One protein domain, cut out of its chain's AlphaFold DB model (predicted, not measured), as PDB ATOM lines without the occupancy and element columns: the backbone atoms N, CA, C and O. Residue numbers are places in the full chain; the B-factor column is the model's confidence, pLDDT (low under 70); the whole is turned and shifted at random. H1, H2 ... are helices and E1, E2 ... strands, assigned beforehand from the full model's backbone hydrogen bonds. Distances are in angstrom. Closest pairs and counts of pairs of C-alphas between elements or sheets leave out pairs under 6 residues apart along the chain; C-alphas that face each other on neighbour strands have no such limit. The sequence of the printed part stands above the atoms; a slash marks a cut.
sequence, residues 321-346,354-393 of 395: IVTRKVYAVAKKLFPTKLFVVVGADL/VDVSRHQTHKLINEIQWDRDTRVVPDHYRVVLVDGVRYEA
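Overview. This is residues 321 to 346 and 354 to 393 of the 395 residues of the protein "DNMT1-RFD domain-containing protein" of Phlebia centrifuga (UniProt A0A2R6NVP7). Two small lobes stand well separated, an antiparallel three-strand sheet of E3, E5 and E6 in one and a short parallel pair of strands, E1 and E2, with helix H1 over it in the other. Between them the chain is cut, and residues 354 to 367, a long stretch with no named element, lead to the three-strand sheet, beyond one end of which lies the short strand E4. The printed part has 66 residues, with one named helix and six named strands in the order E1 H1 E2 E3 E4 E5 E6; the large sheet has the order E3, E5, E6, and the class is mixed, helices and strands, with under half of the residues in named elements. It is only just extended, close to loose, with a radius of gyration of the C-alphas of 16.7 A, and spans 50 by 25 by 20 A.

Arrangement. Start at E5, residues 383 to 386, the inner strand. Its neighbour E6, residues 389 to 392, is an edge strand and forms an antiparallel hairpin with it at 153 degrees; look for N 391 and O 384, 2.8 A apart, and N 386 and O 389, 2.9 A apart. On its other side the edge strand E3, residues 368 to 370, runs antiparallel at 165 degrees, with N 369 and O 385 at 2.8 A. E4, residues 375 to 377, pairs with no named strand, but is paired antiparallel with residues 380 to 381; E4 and E5 are only just apart, with 8.1 A between their closest C-alphas. In the sheet of two strands, E1, residues 321 to 323, and E2, residues 339 to 342, are parallel at 53 degrees, with N 322 and O 340 at 2.8 A. With H1, residues 324 to 333, between them they form a strand-helix-strand unit, two parallel neighbour strands joined through a helix, with a right-handed crossover. The closest C-alphas of H1 and E2 are those of Arg 324 and Val 341, 5.9 A apart. In H1, 5 of 6 O i to N i+4 pairs are within hydrogen-bond range. H1 is apart from E3, E4, E5 and E6, and is not on the sheet of E3, E5 and E6.

Along the chain. Find C-alpha 383 at (228.776, 227.858, 202.193), where E5 begins its 10.0 A; E6 measures 10.1 A and E3 6.7 A. E4 spans 5.8 A. E1 begins at C-alpha 321, (251.921, 210.925, 186.838), and spans 7.2 A; H1 spans 14.4 A, ending at C-alpha 333, (239.110, 219.361, 185.892); E2 spans 9.6 A.

Size, cuts and confidence. The two C-alphas farthest apart are those of Asp 345 and Asp 373, at 49.7 A. Residues 347 to 353 are not printed, and C-alphas 346 and 354 stand 20.7 A apart across this cut, which lies in the link from E2 to E3. Of the links that are printed whole, each is tight. The mean pLDDT of the printed part is 83.2; it is under 70 at residues 344 to 346 and 354 to 361.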
ATOM      1  N   ILE A 321     252.151 212.344 187.101       87.38
ATOM      2  CA  ILE A 321     251.921 210.925 186.838       87.38
ATOM      3  C   ILE A 321     250.622 210.498 187.533       87.38
ATOM      4  O   ILE A 321     250.435 210.744 188.722       87.38
ATOM      5  N   VAL A 322     249.690 209.908 186.789       90.38
ATOM      6  CA  VAL A 322     248.366 209.506 187.287       90.38
ATOM      7  C   VAL A 322     247.965 208.145 186.727       90.38
ATOM      8  O   VAL A 322     248.349 207.773 185.623       90.38
ATOM      9  N   THR A 323     247.133 207.398 187.448       88.12
ATOM     10  CA  THR A 323     246.506 206.182 186.903       88.12
ATOM     11  C   THR A 323     245.370 206.545 185.937       88.12
ATOM     12  O   THR A 323     244.838 207.658 185.976       88.12
ATOM     13  N   ARG A 324     244.936 205.615 185.071       81.56
ATOM     14  CA  ARG A 324     243.908 205.878 184.035       81.56
ATOM     15  C   ARG A 324     242.584 206.410 184.608       81.56
ATOM     16  O   ARG A 324     242.003 207.331 184.034       81.56
ATOM     17  N   LYS A 325     242.135 205.894 185.764       84.25
ATOM     18  CA  LYS A 325     240.919 206.380 186.453       84.25
ATOM     19  C   LYS A 325     241.079 207.822 186.934       84.25
ATOM     20  O   LYS A 325     240.206 208.652 186.697       84.25
ATOM     21  N   VAL A 326     242.220 208.131 187.550       87.44
ATOM     22  CA  VAL A 326     242.527 209.488 188.018       87.44
ATOM     23  C   VAL A 326     242.660 210.438 186.830       87.44
ATOM     24  O   VAL A 326     242.097 211.525 186.865       87.44
ATOM     25  N   TYR A 327     243.302 210.014 185.739       90.31
ATOM     26  CA  TYR A 327     243.398 210.795 184.505       90.31
ATOM     27  C   TYR A 327     242.026 211.139 183.914       90.31
ATOM     28  O   TYR A 327     241.806 212.283 183.516       90.31
ATOM     29  N   ALA A 328     241.089 210.183 183.882       86.38
ATOM     30  CA  ALA A 328     239.750 210.397 183.329       86.38
ATOM     31  C   ALA A 328     238.986 211.524 184.049       86.38
ATOM     32  O   ALA A 328     238.254 212.284 183.410       86.38
ATOM     33  N   VAL A 329     239.194 211.664 185.360       88.50
ATOM     34  CA  VAL A 329     238.626 212.753 186.167       88.50
ATOM     35  C   VAL A 329     239.479 214.022 186.045       88.50
ATOM     36  O   VAL A 329     238.967 215.093 185.719       88.50
ATOM     37  N   ALA A 330     240.792 213.906 186.243       86.12
ATOM     38  CA  ALA A 330     241.720 215.030 186.306       86.12
ATOM     39  C   ALA A 330     241.813 215.799 184.983       86.12
ATOM     40  O   ALA A 330     241.866 217.026 185.000       86.12
ATOM     41  N   LYS A 331     241.738 215.122 183.831       91.00
ATOM     42  CA  LYS A 331     241.728 215.780 182.514       91.00
ATOM     43  C   LYS A 331     240.513 216.695 182.330       91.00
ATOM     44  O   LYS A 331     240.619 217.715 181.653       91.00
ATOM     45  N   LYS A 332     239.359 216.346 182.920       86.75
ATOM     46  CA  LYS A 332     238.147 217.184 182.867       86.75
ATOM     47  C   LYS A 332     238.286 218.427 183.749       86.75
ATOM     48  O   LYS A 332     237.817 219.492 183.358       86.75
ATOM     49  N   LEU A 333     238.927 218.285 184.912       80.62
ATOM     50  CA  LEU A 333     239.110 219.361 185.892       80.62
ATOM     51  C   LEU A 333     240.267 220.307 185.538       80.62
ATOM     52  O   LEU A 333     240.177 221.507 185.778       80.62
ATOM     53  N   PHE A 334     241.334 219.784 184.936       85.44
ATOM     54  CA  PHE A 334     242.569 220.513 184.651       85.44
ATOM     55  C   PHE A 334     242.961 220.367 183.173       85.44
ATOM     56  O   PHE A 334     243.969 219.732 182.855       85.44
ATOM     57  N   PRO A 335     242.192 220.954 182.239       79.94
ATOM     58  CA  PRO A 335     242.384 220.735 180.804       79.94
ATOM     59  C   PRO A 335     243.728 221.254 180.271       79.94
ATOM     60  O   PRO A 335     244.154 220.836 179.199       79.94
ATOM     61  N   THR A 336     244.390 222.159 180.995       79.00
ATOM     62  CA  THR A 336     245.687 222.736 180.613       79.00
ATOM     63  C   THR A 336     246.884 222.037 181.256       79.00
ATOM     64  O   THR A 336     248.007 222.410 180.948       79.00
ATOM     65  N   LYS A 337     246.681 221.069 182.163       82.69
ATOM     66  CA  LYS A 337     247.784 220.392 182.858       82.69
ATOM     67  C   LYS A 337     248.228 219.153 182.075       82.69
ATOM     68  O   LYS A 337     247.395 218.371 181.619       82.69
ATOM     69  N   LEU A 338     249.540 218.970 181.926       83.62
ATOM     70  CA  LEU A 338     250.115 217.773 181.316       83.62
ATOM     71  C   LEU A 338     250.146 216.627 182.334       83.62
ATOM     72  O   LEU A 338     250.739 216.744 183.409       83.62
ATOM     73  N   PHE A 339     249.519 215.512 181.970       87.12
ATOM     74  CA  PHE A 339     249.499 214.286 182.762       87.12
ATOM     75  C   PHE A 339     250.210 213.161 182.011       87.12
ATOM     76  O   PHE A 339     250.071 213.048 180.792       87.12
ATOM     77  N   VAL A 340     250.919 212.308 182.743       87.81
ATOM     78  CA  VAL A 340     251.486 211.050 182.243       87.81
ATOM     79  C   VAL A 340     250.678 209.918 182.857       87.81
ATOM     80  O   VAL A 340     250.540 209.851 184.074       87.81
ATOM     81  N   VAL A 341     250.082 209.064 182.027       87.19
ATOM     82  CA  VAL A 341     249.265 207.950 182.520       87.19
ATOM     83  C   VAL A 341     250.144 206.719 182.688       87.19
ATOM     84  O   VAL A 341     250.805 206.325 181.732       87.19
ATOM     85  N   VAL A 342     250.140 206.117 183.877       86.25
ATOM     86  CA  VAL A 342     250.882 204.880 184.185       86.25
ATOM     87  C   VAL A 342     249.939 203.753 184.611       86.25
ATOM     88  O   VAL A 342     248.844 204.004 185.126       86.25
ATOM     89  N   GLY A 343     250.381 202.513 184.389       77.94
ATOM     90  CA  GLY A 343     249.628 201.278 184.628       77.94
ATOM     91  C   GLY A 343     249.141 200.644 183.321       77.94
ATOM     92  O   GLY A 343     248.325 201.234 182.614       77.94
ATOM     93  N   ALA A 344     249.673 199.463 182.998       51.66
ATOM     94  CA  ALA A 344     249.341 198.698 181.797       51.66
ATOM     95  C   ALA A 344     247.967 198.008 181.891       51.66
ATOM     96  O   ALA A 344     247.462 197.718 182.976       51.66
ATOM     97  N   ASP A 345     247.387 197.767 180.715       57.62
ATOM     98  CA  ASP A 345     246.050 197.240 180.448       57.62
ATOM     99  C   ASP A 345     245.682 195.969 181.226       57.62
ATOM    100  O   ASP A 345     246.059 194.858 180.864       57.62
ATOM    101  N   LEU A 346     244.810 196.123 182.221       46.56
ATOM    102  CA  LEU A 346     243.896 195.074 182.660       46.56
ATOM    103  C   LEU A 346     242.510 195.713 182.819       46.56
ATOM    104  O   LEU A 346     242.275 196.484 183.747       46.56
ATOM    105  N   VAL A 354     230.703 209.695 184.463       49.41
ATOM    106  CA  VAL A 354     230.653 210.673 185.558       49.41
ATOM    107  C   VAL A 354     230.473 212.063 184.945       49.41
ATOM    108  O   VAL A 354     231.384 212.589 184.286       49.41
ATOM    109  N   ASP A 355     229.280 212.629 185.129       43.84
ATOM    110  CA  ASP A 355     228.963 214.019 184.811       43.84
ATOM    111  C   ASP A 355     229.594 214.912 185.886       43.84
ATOM    112  O   ASP A 355     229.109 215.019 187.012       43.84
ATOM    113  N   VAL A 356     230.766 215.465 185.574       50.94
ATOM    114  CA  VAL A 356     231.485 216.363 186.479       50.94
ATOM    115  C   VAL A 356     231.159 217.783 186.045       50.94
ATOM    116  O   VAL A 356     231.690 218.269 185.043       50.94
ATOM    117  N   SER A 357     230.295 218.452 186.808       54.19
ATOM    118  CA  SER A 357     230.033 219.884 186.671       54.19
ATOM    119  C   SER A 357     231.362 220.645 186.645       54.19
ATOM    120  O   SER A 357     232.191 220.500 187.546       54.19
ATOM    121  N   ARG A 358     231.596 221.431 185.589       51.00
ATOM    122  CA  ARG A 358     232.811 222.245 185.433       51.00
ATOM    123  C   ARG A 358     232.875 223.277 186.558       51.00
ATOM    124  O   ARG A 358     232.186 224.290 186.498       51.00
ATOM    125  N   HIS A 359     233.703 223.025 187.565       60.00
ATOM    126  CA  HIS A 359     233.991 224.015 188.596       60.00
ATOM    127  C   HIS A 359     235.004 225.021 188.047       60.00
ATOM    128  O   HIS A 359     235.982 224.649 187.395       60.00
ATOM    129  N   GLN A 360     234.746 226.304 188.272       67.62
ATOM    130  CA  GLN A 360     235.619 227.386 187.838       67.62
ATOM    131  C   GLN A 360     236.923 227.344 188.650       67.62
ATOM    132  O   GLN A 360     236.897 227.288 189.877       67.62
ATOM    133  N   THR A 361     238.072 227.318 187.968       69.00
ATOM    134  CA  THR A 361     239.389 227.326 188.617       69.00
ATOM    135  C   THR A 361     239.822 228.768 188.887       69.00
ATOM    136  O   THR A 361     240.005 229.545 187.946       69.00
ATOM    137  N   HIS A 362     240.007 229.129 190.156       70.31
ATOM    138  CA  HIS A 362     240.514 230.441 190.567       70.31
ATOM    139  C   HIS A 362     242.040 230.479 190.392       70.31
ATOM    140  O   HIS A 362     242.752 229.689 191.004       70.31
ATOM    141  N   LYS A 363     242.559 231.358 189.520       72.00
ATOM    142  CA  LYS A 363     244.015 231.484 189.272       72.00
ATOM    143  C   LYS A 363     244.745 232.295 190.348       72.00
ATOM    144  O   LYS A 363     245.938 232.100 190.540       72.00
ATOM    145  N   LEU A 364     244.036 233.209 191.003       76.44
ATOM    146  CA  LEU A 364     244.496 234.037 192.113       76.44
ATOM    147  C   LEU A 364     243.290 234.202 193.033       76.44
ATOM    148  O   LEU A 364     242.266 234.698 192.568       76.44
ATOM    149  N   ILE A 365     243.402 233.745 194.277       86.00
ATOM    150  CA  ILE A 365     242.344 233.896 195.278       86.00
ATOM    151  C   ILE A 365     242.556 235.257 195.935       86.00
ATOM    152  O   ILE A 365     243.529 235.437 196.666       86.00
ATOM    153  N   ASN A 366     241.689 236.223 195.639       88.88
ATOM    154  CA  ASN A 366     241.793 237.575 196.188       88.88
ATOM    155  C   ASN A 366     240.900 237.748 197.417       88.88
ATOM    156  O   ASN A 366     241.242 238.505 198.324       88.88
ATOM    157  N   GLU A 367     239.759 237.059 197.451       92.25
ATOM    158  CA  GLU A 367     238.763 237.233 198.499       92.25
ATOM    159  C   GLU A 367     238.076 235.910 198.859       92.25
ATOM    160  O   GLU A 367     237.559 235.201 197.996       92.25
ATOM    161  N   ILE A 368     238.049 235.586 200.156       94.50
ATOM    162  CA  ILE A 368     237.296 234.456 200.711       94.50
ATOM    163  C   ILE A 368     236.321 235.012 201.748       94.50
ATOM    164  O   ILE A 368     236.740 235.622 202.733       94.50
ATOM    165  N   GLN A 369     235.026 234.780 201.548       96.88
ATOM    166  CA  GLN A 369     233.978 235.155 202.494       96.88
ATOM    167  C   GLN A 369     233.196 233.917 202.930       96.88
ATOM    168  O   GLN A 369     232.577 233.230 202.120       96.88
ATOM    169  N   TRP A 370     233.197 233.641 204.231       95.50
ATOM    170  CA  TRP A 370     232.347 232.607 204.816       95.50
ATOM    171  C   TRP A 370     230.927 233.144 204.982       95.50
ATOM    172  O   TRP A 370     230.730 234.192 205.605       95.50
ATOM    173  N   ASP A 371     229.942 232.433 204.434       95.81
ATOM    174  CA  ASP A 371     228.542 232.838 204.527       95.81
ATOM    175  C   ASP A 371     228.032 232.574 205.949       95.81
ATOM    176  O   ASP A 371     227.744 231.434 206.335       95.81
ATOM    177  N   ARG A 372     227.954 233.646 206.744       95.00
ATOM    178  CA  ARG A 372     227.628 233.589 208.175       95.00
ATOM    179  C   ARG A 372     226.259 232.980 208.452       95.00
ATOM    180  O   ARG A 372     226.096 232.358 209.502       95.00
ATOM    181  N   ASP A 373     225.326 233.099 207.513       95.94
ATOM    182  CA  ASP A 373     223.972 232.560 207.646       95.94
ATOM    183  C   ASP A 373     223.943 231.034 207.472       95.94
ATOM    184  O   ASP A 373     222.956 230.377 207.798       95.94
ATOM    185  N   THR A 374     225.050 230.441 207.014       94.88
ATOM    186  CA  THR A 374     225.187 228.998 206.781       94.88
ATOM    187  C   THR A 374     226.037 228.285 207.831       94.88
ATOM    188  O   THR A 374     226.490 227.158 207.612       94.88
ATOM    189  N   ARG A 375     226.265 228.921 208.986       94.31
ATOM    190  CA  ARG A 375     227.009 228.327 210.102       94.31
ATOM    191  C   ARG A 375     226.249 227.129 210.676       94.31
ATOM    192  O   ARG A 375     225.132 227.279 211.162       94.31
ATOM    193  N   VAL A 376     226.861 225.946 210.640       93.50
ATOM    194  CA  VAL A 376     226.259 224.698 211.146       93.50
ATOM    195  C   VAL A 376     226.599 224.494 212.624       93.50
ATOM    196  O   VAL A 376     225.729 224.182 213.430       93.50
ATOM    197  N   VAL A 377     227.863 224.718 212.986       92.06
ATOM    198  CA  VAL A 377     228.394 224.702 214.359       92.06
ATOM    199  C   VAL A 377     229.464 225.794 214.483       92.06
ATOM    200  O   VAL A 377     229.824 226.397 213.464       92.06
ATOM    201  N   PRO A 378     229.979 226.108 215.690       93.62
ATOM    202  CA  PRO A 378     231.086 227.040 215.816       93.62
ATOM    203  C   PRO A 378     232.208 226.730 214.813       93.62
ATOM    204  O   PRO A 378     232.680 225.603 214.705       93.62
ATOM    205  N   ASP A 379     232.528 227.739 214.008       88.75
ATOM    206  CA  ASP A 379     233.602 227.769 213.007       88.75
ATOM    207  C   ASP A 379     233.462 226.796 211.826       88.75
ATOM    208  O   ASP A 379     234.405 226.603 211.068       88.75
ATOM    209  N   HIS A 380     232.256 226.264 211.605       90.44
ATOM    210  CA  HIS A 380     231.929 225.453 210.433       90.44
ATOM    211  C   HIS A 380     230.763 226.073 209.663       90.44
ATOM    212  O   HIS A 380     229.669 226.254 210.205       90.44
ATOM    213  N   TYR A 381     230.987 226.367 208.384       95.19
ATOM    214  CA  TYR A 381     230.010 226.982 207.487       95.19
ATOM    215  C   TYR A 381     229.729 226.039 206.321       95.19
ATOM    216  O   TYR A 381     230.644 225.409 205.793       95.19
ATOM    217  N   ARG A 382     228.462 225.930 205.920       95.75
ATOM    218  CA  ARG A 382     228.065 225.101 204.775       95.75
ATOM    219  C   ARG A 382     228.439 225.759 203.444       95.75
ATOM    220  O   ARG A 382     228.639 225.049 202.461       95.75
ATOM    221  N   VAL A 383     228.527 227.090 203.412       95.81
ATOM    222  CA  VAL A 383     228.776 227.858 202.193       95.81
ATOM    223  C   VAL A 383     229.972 228.794 202.351       95.81
ATOM    224  O   VAL A 383     230.115 229.498 203.353       95.81
ATOM    225  N   VAL A 384     230.805 228.833 201.313       95.94
ATOM    226  CA  VAL A 384     231.911 229.784 201.167       95.94
ATOM    227  C   VAL A 384     231.845 230.462 199.804       95.94
ATOM    228  O   VAL A 384     231.507 229.840 198.798       95.94
ATOM    229  N   LEU A 385     232.146 231.753 199.772       95.62
ATOM    230  CA  LEU A 385     232.287 232.546 198.560       95.62
ATOM    231  C   LEU A 385     233.777 232.768 198.309       95.62
ATOM    232  O   LEU A 385     234.451 233.381 199.135       95.62
ATOM    233  N   VAL A 386     234.289 232.284 197.181       93.25
ATOM    234  CA  VAL A 386     235.670 232.530 196.740       93.25
ATOM    235  C   VAL A 386     235.600 233.421 195.510       93.25
ATOM    236  O   VAL A 386     234.993 233.041 194.514       93.25
ATOM    237  N   ASP A 387     236.127 234.641 195.602       92.94
ATOM    238  CA  ASP A 387     236.029 235.690 194.573       92.94
ATOM    239  C   ASP A 387     234.594 235.877 194.024       92.94
ATOM    240  O   ASP A 387     234.368 236.029 192.821       92.94
ATOM    241  N   GLY A 388     233.597 235.805 194.914       91.31
ATOM    242  CA  GLY A 388     232.172 235.922 194.579       91.31
ATOM    243  C   GLY A 388     231.505 234.651 194.032       91.31
ATOM    244  O   GLY A 388     230.295 234.659 193.812       91.31
ATOM    245  N   VAL A 389     232.240 233.549 193.845       92.19
ATOM    246  CA  VAL A 389     231.685 232.246 193.438       92.19
ATOM    247  C   VAL A 389     231.280 231.451 194.676       92.19
ATOM    248  O   VAL A 389     232.092 231.220 195.566       92.19
ATOM    249  N   ARG A 390     230.010 231.033 194.738       93.12
ATOM    250  CA  ARG A 390     229.423 230.306 195.872       93.12
ATOM    251  C   ARG A 390     229.719 228.806 195.773       93.12
ATOM    252  O   ARG A 390     229.306 228.165 194.810       93.12
ATOM    253  N   TYR A 391     230.355 228.255 196.799       92.12
ATOM    254  CA  TYR A 391     230.611 226.828 196.980       92.12
ATOM    255  C   TYR A 391     229.808 226.318 198.174       92.12
ATOM    256  O   TYR A 391     229.820 226.939 199.236       92.12
ATOM    257  N   GLU A 392     229.109 225.200 198.001       94.94
ATOM    258  CA  GLU A 392     228.272 224.581 199.030       94.94
ATOM    259  C   GLU A 392     228.743 223.145 199.273       94.94
ATOM    260  O   GLU A 392     228.907 222.374 198.327       94.94
ATOM    261  N   ALA A 393     228.984 222.789 200.535       86.81
ATOM    262  CA  ALA A 393     229.326 221.423 200.905       86.81
ATOM    263  C   ALA A 393     228.097 220.517 200.719       86.81
ATOM    264  O   ALA A 393     227.054 220.748 201.336       86.81
TER     265      ALA A 393